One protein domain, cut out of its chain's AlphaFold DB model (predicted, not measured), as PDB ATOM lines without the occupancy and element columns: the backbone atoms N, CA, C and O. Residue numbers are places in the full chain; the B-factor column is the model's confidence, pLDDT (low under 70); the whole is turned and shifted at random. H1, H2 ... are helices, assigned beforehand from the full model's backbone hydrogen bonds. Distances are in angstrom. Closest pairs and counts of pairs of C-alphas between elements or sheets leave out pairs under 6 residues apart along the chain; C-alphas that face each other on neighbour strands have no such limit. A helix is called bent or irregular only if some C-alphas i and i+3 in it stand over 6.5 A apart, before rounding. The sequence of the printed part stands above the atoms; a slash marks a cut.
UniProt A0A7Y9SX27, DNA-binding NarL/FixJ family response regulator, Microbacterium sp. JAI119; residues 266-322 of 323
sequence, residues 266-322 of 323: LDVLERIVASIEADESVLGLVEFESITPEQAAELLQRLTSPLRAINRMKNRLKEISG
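This is residues 266 to 322 of the 323 residues of the protein "DNA-binding NarL/FixJ family response regulator" of Microbacterium sp. JAI119 (UniProt A0A7Y9SX27). One long, bent helix, H2, makes one side of an open, narrow U, and a second helix, H1, makes the other side. A short stretch of chain bridges them at one end, the space between the two sides is empty, and the chain folds back so that H1 comes near the far arm of H2 without touching it. The printed part has 57 residues with two named helices, H1 then H2, and no named strand; the class is all helix, with 47 residues in the helices. It is loose, with a radius of gyration of the C-alphas of 14.4 A, and only just elongated, spanning 42 by 21 by 18 A.

H2, residues 293 to 321, was assigned as one helix by its hydrogen bonds but is bent: C-alphas 302 and 305 are 6.7 A apart. Its arms, H2a of residues 293 to 302 and H2b of residues 305 to 321, stand at a steep tilt of 45 degrees. H1, residues 266 to 283, and H2b are near each other, with 5 pairs of C-alphas within 10 A but no pair within 8 A. H1 and H2a are apart. In H1, H2a and H2b every O i to N i+4 pair is within hydrogen-bond range.

H2a measures 14.4 A, beginning at C-alpha 293 (-23.243, -1.245, -51.120). H2b measures 24.5 A and ends at C-alpha 321 (-14.929, 20.940, -18.865). H1 measures 25.2 A, beginning at C-alpha 266 (-9.191, 8.736, -17.248).

The two C-alphas farthest apart, of Thr 292 and Gly 322, are 42.7 A apart. The printed part has no cut, and the link from H1 to H2, 9 residues, is short. Residues 277 to 287, 289 to 295 and 297 to 309 stand free. The mean pLDDT of the printed part is 85.2, with residues 266 to 267 under 70.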
ATOM      1  N   LEU A 266     -10.169   8.067 -16.407       69.12
ATOM      2  CA  LEU A 266      -9.191   8.736 -17.248       69.12
ATOM      3  C   LEU A 266      -8.375   7.755 -18.111       69.12
ATOM      4  O   LEU A 266      -8.446   7.882 -19.323       69.12
ATOM      5  N   ASP A 267      -7.718   6.732 -17.542       65.88
ATOM      6  CA  ASP A 267      -6.936   5.734 -18.313       65.88
ATOM      7  C   ASP A 267      -7.790   5.056 -19.413       65.88
ATOM      8  O   ASP A 267      -7.309   4.758 -20.507       65.88
ATOM      9  N   VAL A 268      -9.074   4.785 -19.134       74.94
ATOM     10  CA  VAL A 268      -9.990   4.189 -20.126       74.94
ATOM     11  C   VAL A 268     -10.367   5.188 -21.213       74.94
ATOM     12  O   VAL A 268     -10.391   4.817 -22.386       74.94
ATOM     13  N   LEU A 269     -10.658   6.436 -20.844       78.31
ATOM     14  CA  LEU A 269     -10.973   7.493 -21.802       78.31
ATOM     15  C   LEU A 269      -9.764   7.806 -22.692       78.31
ATOM     16  O   LEU A 269      -9.924   7.862 -23.906       78.31
ATOM     17  N   GLU A 270      -8.563   7.905 -22.121       78.56
ATOM     18  CA  GLU A 270      -7.306   8.101 -22.852       78.56
ATOM     19  C   GLU A 270      -7.052   6.966 -23.846       78.56
ATOM     20  O   GLU A 270      -6.731   7.218 -25.002       78.56
ATOM     21  N   ARG A 271      -7.272   5.706 -23.445       78.50
ATOM     22  CA  ARG A 271      -7.117   4.561 -24.355       78.50
ATOM     23  C   ARG A 271      -8.142   4.562 -25.492       78.50
ATOM     24  O   ARG A 271      -7.799   4.180 -26.607       78.50
ATOM     25  N   ILE A 272      -9.391   4.948 -25.217       83.69
ATOM     26  CA  ILE A 272     -10.436   5.052 -26.248       83.69
ATOM     27  C   ILE A 272     -10.084   6.163 -27.239       83.69
ATOM     28  O   ILE A 272     -10.155   5.930 -28.440       83.69
ATOM     29  N   VAL A 273      -9.679   7.336 -26.746       86.62
ATOM     30  CA  VAL A 273      -9.260   8.465 -27.588       86.62
ATOM     31  C   VAL A 273      -8.053   8.076 -28.440       86.62
ATOM     32  O   VAL A 273      -8.133   8.190 -29.657       86.62
ATOM     33  N   ALA A 274      -7.014   7.484 -27.846       80.75
ATOM     34  CA  ALA A 274      -5.827   7.042 -28.579       80.75
ATOM     35  C   ALA A 274      -6.140   5.993 -29.663       80.75
ATOM     36  O   ALA A 274      -5.536   6.012 -30.732       80.75
ATOM     37  N   SER A 275      -7.089   5.078 -29.416       82.81
ATOM     38  CA  SER A 275      -7.536   4.119 -30.438       82.81
ATOM     39  C   SER A 275      -8.251   4.820 -31.591       82.81
ATOM     40  O   SER A 275      -8.001   4.490 -32.743       82.81
ATOM     41  N   ILE A 276      -9.117   5.793 -31.292       86.75
ATOM     42  CA  ILE A 276      -9.830   6.565 -32.318       86.75
ATOM     43  C   ILE A 276      -8.844   7.396 -33.148       86.75
ATOM     44  O   ILE A 276      -8.961   7.400 -34.365       86.75
ATOM     45  N   GLU A 277      -7.862   8.048 -32.524       81.94
ATOM     46  CA  GLU A 277      -6.831   8.847 -33.212       81.94
ATOM     47  C   GLU A 277      -5.925   7.983 -34.110       81.94
ATOM     48  O   GLU A 277      -5.578   8.368 -35.233       81.94
ATOM     49  N   ALA A 278      -5.563   6.784 -33.640       81.06
ATOM     50  CA  ALA A 278      -4.812   5.821 -34.438       81.06
ATOM     51  C   ALA A 278      -5.619   5.353 -35.660       81.06
ATOM     52  O   ALA A 278      -5.093   5.328 -36.774       81.06
ATOM     53  N   ASP A 279      -6.900   5.034 -35.466       80.38
ATOM     54  CA  ASP A 279      -7.782   4.560 -36.534       80.38
ATOM     55  C   ASP A 279      -8.179   5.688 -37.507       80.38
ATOM     56  O   ASP A 279      -8.308   5.444 -38.705       80.38
ATOM     57  N   GLU A 280      -8.308   6.936 -37.041       84.19
ATOM     58  CA  GLU A 280      -8.519   8.126 -37.884       84.19
ATOM     59  C   GLU A 280      -7.377   8.299 -38.891       84.19
ATOM     60  O   GLU A 280      -7.614   8.534 -40.078       84.19
ATOM     61  N   SER A 281      -6.139   8.101 -38.432       76.50
ATOM     62  CA  SER A 281      -4.948   8.187 -39.281       76.50
ATOM     63  C   SER A 281      -4.961   7.138 -40.402       76.50
ATOM     64  O   SER A 281      -4.468   7.395 -41.500       76.50
ATOM     65  N   VAL A 282      -5.545   5.963 -40.146       79.69
ATOM     66  CA  VAL A 282      -5.689   4.878 -41.131       79.69
ATOM     67  C   VAL A 282      -6.899   5.100 -42.041       79.69
ATOM     68  O   VAL A 282      -6.847   4.744 -43.216       79.69
ATOM     69  N   LEU A 283      -7.967   5.731 -41.544       81.75
ATOM     70  CA  LEU A 283      -9.178   6.024 -42.315       81.75
ATOM     71  C   LEU A 283      -8.878   6.865 -43.567       81.75
ATOM     72  O   LEU A 283      -9.482   6.650 -44.614       81.75
ATOM     73  N   GLY A 284      -7.910   7.784 -43.478       76.19
ATOM     74  CA  GLY A 284      -7.453   8.591 -44.613       76.19
ATOM     75  C   GLY A 284      -6.789   7.793 -45.744       76.19
ATOM     76  O   GLY A 284      -6.601   8.331 -46.831       76.19
ATOM     77  N   LEU A 285      -6.446   6.523 -45.505       82.25
ATOM     78  CA  LEU A 285      -5.854   5.604 -46.482       82.25
ATOM     79  C   LEU A 285      -6.876   4.617 -47.068       82.25
ATOM     80  O   LEU A 285      -6.506   3.747 -47.854       82.25
ATOM     81  N   VAL A 286      -8.148   4.702 -46.667       85.00
ATOM     82  CA  VAL A 286      -9.194   3.779 -47.120       85.00
ATOM     83  C   VAL A 286      -9.710   4.193 -48.499       85.00
ATOM     84  O   VAL A 286     -10.262   5.277 -48.673       85.00
ATOM     85  N   GLU A 287      -9.597   3.288 -49.470       87.56
ATOM     86  CA  GLU A 287     -10.194   3.426 -50.804       87.56
ATOM     87  C   GLU A 287     -11.661   2.982 -50.771       87.56
ATOM     88  O   GLU A 287     -11.993   1.803 -50.928       87.56
ATOM     89  N   PHE A 288     -12.565   3.933 -50.533       85.75
ATOM     90  CA  PHE A 288     -13.998   3.656 -50.398       85.75
ATOM     91  C   PHE A 288     -14.641   3.111 -51.681       85.75
ATOM     92  O   PHE A 288     -15.681   2.461 -51.588       85.75
ATOM     93  N   GLU A 289     -14.032   3.305 -52.859       87.25
ATOM     94  CA  GLU A 289     -14.535   2.719 -54.111       87.25
ATOM     95  C   GLU A 289     -14.468   1.182 -54.127       87.25
ATOM     96  O   GLU A 289     -15.172   0.546 -54.910       87.25
ATOM     97  N   SER A 290     -13.651   0.576 -53.258       86.81
ATOM     98  CA  SER A 290     -13.511  -0.881 -53.141       86.81
ATOM     99  C   SER A 290     -14.610  -1.556 -52.304       86.81
ATOM    100  O   SER A 290     -14.672  -2.786 -52.252       86.81
ATOM    101  N   ILE A 291     -15.487  -0.777 -51.656       88.94
ATOM    102  CA  ILE A 291     -16.517  -1.271 -50.731       88.94
ATOM    103  C   ILE A 291     -17.859  -1.409 -51.461       88.94
ATOM    104  O   ILE A 291     -18.360  -0.447 -52.046       88.94
ATOM    105  N   THR A 292     -18.489  -2.588 -51.396       93.25
ATOM    106  CA  THR A 292     -19.810  -2.788 -52.020       93.25
ATOM    107  C   THR A 292     -20.938  -2.126 -51.211       93.25
ATOM    108  O   THR A 292     -20.803  -1.932 -49.998       93.25
ATOM    109  N   PRO A 293     -22.094  -1.814 -51.830       91.44
ATOM    110  CA  PRO A 293     -23.243  -1.245 -51.120       91.44
ATOM    111  C   PRO A 293     -23.726  -2.091 -49.929       91.44
ATOM    112  O   PRO A 293     -24.114  -1.543 -48.898       91.44
ATOM    113  N   GLU A 294     -23.677  -3.420 -50.037       89.94
ATOM    114  CA  GLU A 294     -24.075  -4.344 -48.968       89.94
ATOM    115  C   GLU A 294     -23.099  -4.289 -47.787       89.94
ATOM    116  O   GLU A 294     -23.524  -4.212 -46.633       89.94
ATOM    117  N   GLN A 295     -21.792  -4.259 -48.070       89.75
ATOM    118  CA  GLN A 295     -20.753  -4.111 -47.048       89.75
ATOM    119  C   GLN A 295     -20.861  -2.754 -46.347       89.75
ATOM    120  O   GLN A 295     -20.762  -2.677 -45.121       89.75
ATOM    121  N   ALA A 296     -21.137  -1.686 -47.101       89.62
ATOM    122  CA  ALA A 296     -21.376  -0.363 -46.540       89.62
ATOM    123  C   ALA A 296     -22.598  -0.353 -45.602       89.62
ATOM    124  O   ALA A 296     -22.526   0.201 -44.505       89.62
ATOM    125  N   ALA A 297     -23.702  -1.006 -45.984       88.38
ATOM    126  CA  ALA A 297     -24.904  -1.097 -45.154       88.38
ATOM    127  C   ALA A 297     -24.653  -1.849 -43.831       88.38
ATOM    128  O   ALA A 297     -25.082  -1.389 -42.768       88.38
ATOM    129  N   GLU A 298     -23.915  -2.962 -43.870       89.88
ATOM    130  CA  GLU A 298     -23.540  -3.715 -42.667       89.88
ATOM    131  C   GLU A 298     -22.627  -2.889 -41.743       89.88
ATOM    132  O   GLU A 298     -22.855  -2.810 -40.528       89.88
ATOM    133  N   LEU A 299     -21.621  -2.216 -42.313       89.69
ATOM    134  CA  LEU A 299     -20.714  -1.346 -41.562       89.69
ATOM    135  C   LEU A 299     -21.472  -0.190 -40.895       89.69
ATOM    136  O   LEU A 299     -21.266   0.068 -39.707       89.69
ATOM    137  N   LEU A 300     -22.414   0.452 -41.593       89.81
ATOM    138  CA  LEU A 300     -23.260   1.511 -41.027       89.81
ATOM    139  C   LEU A 300     -24.109   1.017 -39.844       89.81
ATOM    140  O   LEU A 300     -24.215   1.699 -38.816       89.81
ATOM    141  N   GLN A 301     -24.675  -0.190 -39.940       90.00
ATOM    142  CA  GLN A 301     -25.435  -0.785 -38.839       90.00
ATOM    143  C   GLN A 301     -24.543  -1.013 -37.609       90.00
ATOM    144  O   GLN A 301     -24.930  -0.682 -36.483       90.00
ATOM    145  N   ARG A 302     -23.320  -1.515 -37.820       88.12
ATOM    146  CA  ARG A 302     -22.347  -1.775 -36.749       88.12
ATOM    147  C   ARG A 302     -21.781  -0.495 -36.131       88.12
ATOM    148  O   ARG A 302     -21.525  -0.485 -34.929       88.12
ATOM    149  N   LEU A 303     -21.654   0.590 -36.899       89.06
ATOM    150  CA  LEU A 303     -21.152   1.891 -36.430       89.06
ATOM    151  C   LEU A 303     -22.168   2.684 -35.595       89.06
ATOM    152  O   LEU A 303     -21.780   3.520 -34.776       89.06
ATOM    153  N   THR A 304     -23.465   2.404 -35.733       87.06
ATOM    154  CA  THR A 304     -24.529   3.183 -35.073       87.06
ATOM    155  C   THR A 304     -24.406   3.196 -33.542       87.06
ATOM    156  O   THR A 304     -24.542   4.247 -32.909       87.06
ATOM    157  N   SER A 305     -24.162   2.042 -32.913       82.50
ATOM    158  CA  SER A 305     -24.045   1.948 -31.448       82.50
ATOM    159  C   SER A 305     -22.741   2.577 -30.912       82.50
ATOM    160  O   SER A 305     -22.831   3.413 -30.003       82.50
ATOM    161  N   PRO A 306     -21.554   2.291 -31.495       86.62
ATOM    162  CA  PRO A 306     -20.303   2.968 -31.151       86.62
ATOM    163  C   PRO A 306     -20.378   4.495 -31.252       86.62
ATOM    164  O   PRO A 306     -20.040   5.183 -30.290       86.62
ATOM    165  N   LEU A 307     -20.912   5.044 -32.350       90.12
ATOM    166  CA  LEU A 307     -21.023   6.496 -32.532       90.12
ATOM    167  C   LEU A 307     -21.919   7.151 -31.473       90.12
ATOM    168  O   LEU A 307     -21.604   8.225 -30.957       90.12
ATOM    169  N   ARG A 308     -23.023   6.501 -31.082       89.31
ATOM    170  CA  ARG A 308     -23.869   6.980 -29.973       89.31
ATOM    171  C   ARG A 308     -23.117   6.974 -28.642       89.31
ATOM    172  O   ARG A 308     -23.303   7.886 -27.840       89.31
ATOM    173  N   ALA A 309     -22.288   5.964 -28.386       86.12
ATOM    174  CA  ALA A 309     -21.481   5.897 -27.171       86.12
ATOM    175  C   ALA A 309     -20.404   6.995 -27.133       86.12
ATOM    176  O   ALA A 309     -20.296   7.680 -26.118       86.12
ATOM    177  N   ILE A 310     -19.701   7.222 -28.249       91.00
ATOM    178  CA  ILE A 310     -18.703   8.294 -28.398       91.00
ATOM    179  C   ILE A 310     -19.355   9.669 -28.211       91.00
ATOM    180  O   ILE A 310     -18.850  10.495 -27.456       91.00
ATOM    181  N   ASN A 311     -20.527   9.909 -28.808       91.50
ATOM    182  CA  ASN A 311     -21.243  11.176 -28.631       91.50
ATOM    183  C   ASN A 311     -21.685  11.411 -27.178       91.50
ATOM    184  O   ASN A 311     -21.576  12.527 -26.672       91.50
ATOM    185  N   ARG A 312     -22.133  10.369 -26.467       90.56
ATOM    186  CA  ARG A 312     -22.428  10.479 -25.026       90.56
ATOM    187  C   ARG A 312     -21.178  10.785 -24.206       90.56
ATOM    188  O   ARG A 312     -21.255  11.592 -23.287       90.56
ATOM    189  N   MET A 313     -20.051  10.150 -24.530       90.06
ATOM    190  CA  MET A 313     -18.759  10.424 -23.896       90.06
ATOM    191  C   MET A 313     -18.356  11.888 -24.101       90.06
ATOM    192  O   MET A 313     -18.096  12.582 -23.125       90.06
ATOM    193  N   LYS A 314     -18.402  12.379 -25.346       92.56
ATOM    194  CA  LYS A 314     -18.119  13.777 -25.696       92.56
ATOM    195  C   LYS A 314     -18.989  14.762 -24.913       92.56
ATOM    196  O   LYS A 314     -18.460  15.699 -24.332       92.56
ATOM    197  N   ASN A 315     -20.305  14.546 -24.872       91.12
ATOM    198  CA  ASN A 315     -21.220  15.447 -24.164       91.12
ATOM    199  C   ASN A 315     -20.952  15.475 -22.655       91.12
ATOM    200  O   ASN A 315     -20.974  16.540 -22.052       91.12
ATOM    201  N   ARG A 316     -20.621  14.330 -22.050       86.31
ATOM    202  CA  ARG A 316     -20.235  14.283 -20.634       86.31
ATOM    203  C   ARG A 316     -18.902  14.972 -20.358       86.31
ATOM    204  O   ARG A 316     -18.757  15.598 -19.319       86.31
ATOM    205  N   LEU A 317     -17.928  14.855 -21.260       87.12
ATOM    206  CA  LEU A 317     -16.651  15.560 -21.121       87.12
ATOM    207  C   LEU A 317     -16.839  17.076 -21.201       87.12
ATOM    208  O   LEU A 317     -16.251  17.783 -20.393       87.12
ATOM    209  N   LYS A 318     -17.720  17.543 -22.089       90.50
ATOM    210  CA  LYS A 318     -18.140  18.948 -22.188       90.50
ATOM    211  C   LYS A 318     -18.771  19.480 -20.899       90.50
ATOM    212  O   LYS A 318     -18.329  20.491 -20.361       90.50
ATOM    213  N   GLU A 319     -19.723  18.730 -20.341       88.06
ATOM    214  CA  GLU A 319     -20.338  19.046 -19.042       88.06
ATOM    215  C   GLU A 319     -19.293  19.180 -17.919       88.06
ATOM    216  O   GLU A 319     -19.440  20.023 -17.037       88.06
ATOM    217  N   ILE A 320     -18.233  18.363 -17.950       83.56
ATOM    218  CA  ILE A 320     -17.143  18.398 -16.964       83.56
ATOM    219  C   ILE A 320     -16.176  19.565 -17.224       83.56
ATOM    220  O   ILE A 320     -15.703  20.176 -16.268       83.56
ATOM    221  N   SER A 321     -15.864  19.872 -18.487       85.19
ATOM    222  CA  SER A 321     -14.929  20.940 -18.865       85.19
ATOM    223  C   SER A 321     -15.542  22.342 -18.816       85.19
ATOM    224  O   SER A 321     -14.799  23.320 -18.851       85.19
ATOM    225  N   GLY A 322     -16.871  22.451 -18.712       74.38
ATOM    226  CA  GLY A 322     -17.588  23.728 -18.688       74.38
ATOM    227  C   GLY A 322     -17.786  24.363 -20.071       74.38
ATOM    228  O   GLY A 322     -18.000  25.572 -20.141       74.38
TER     229      GLY A 322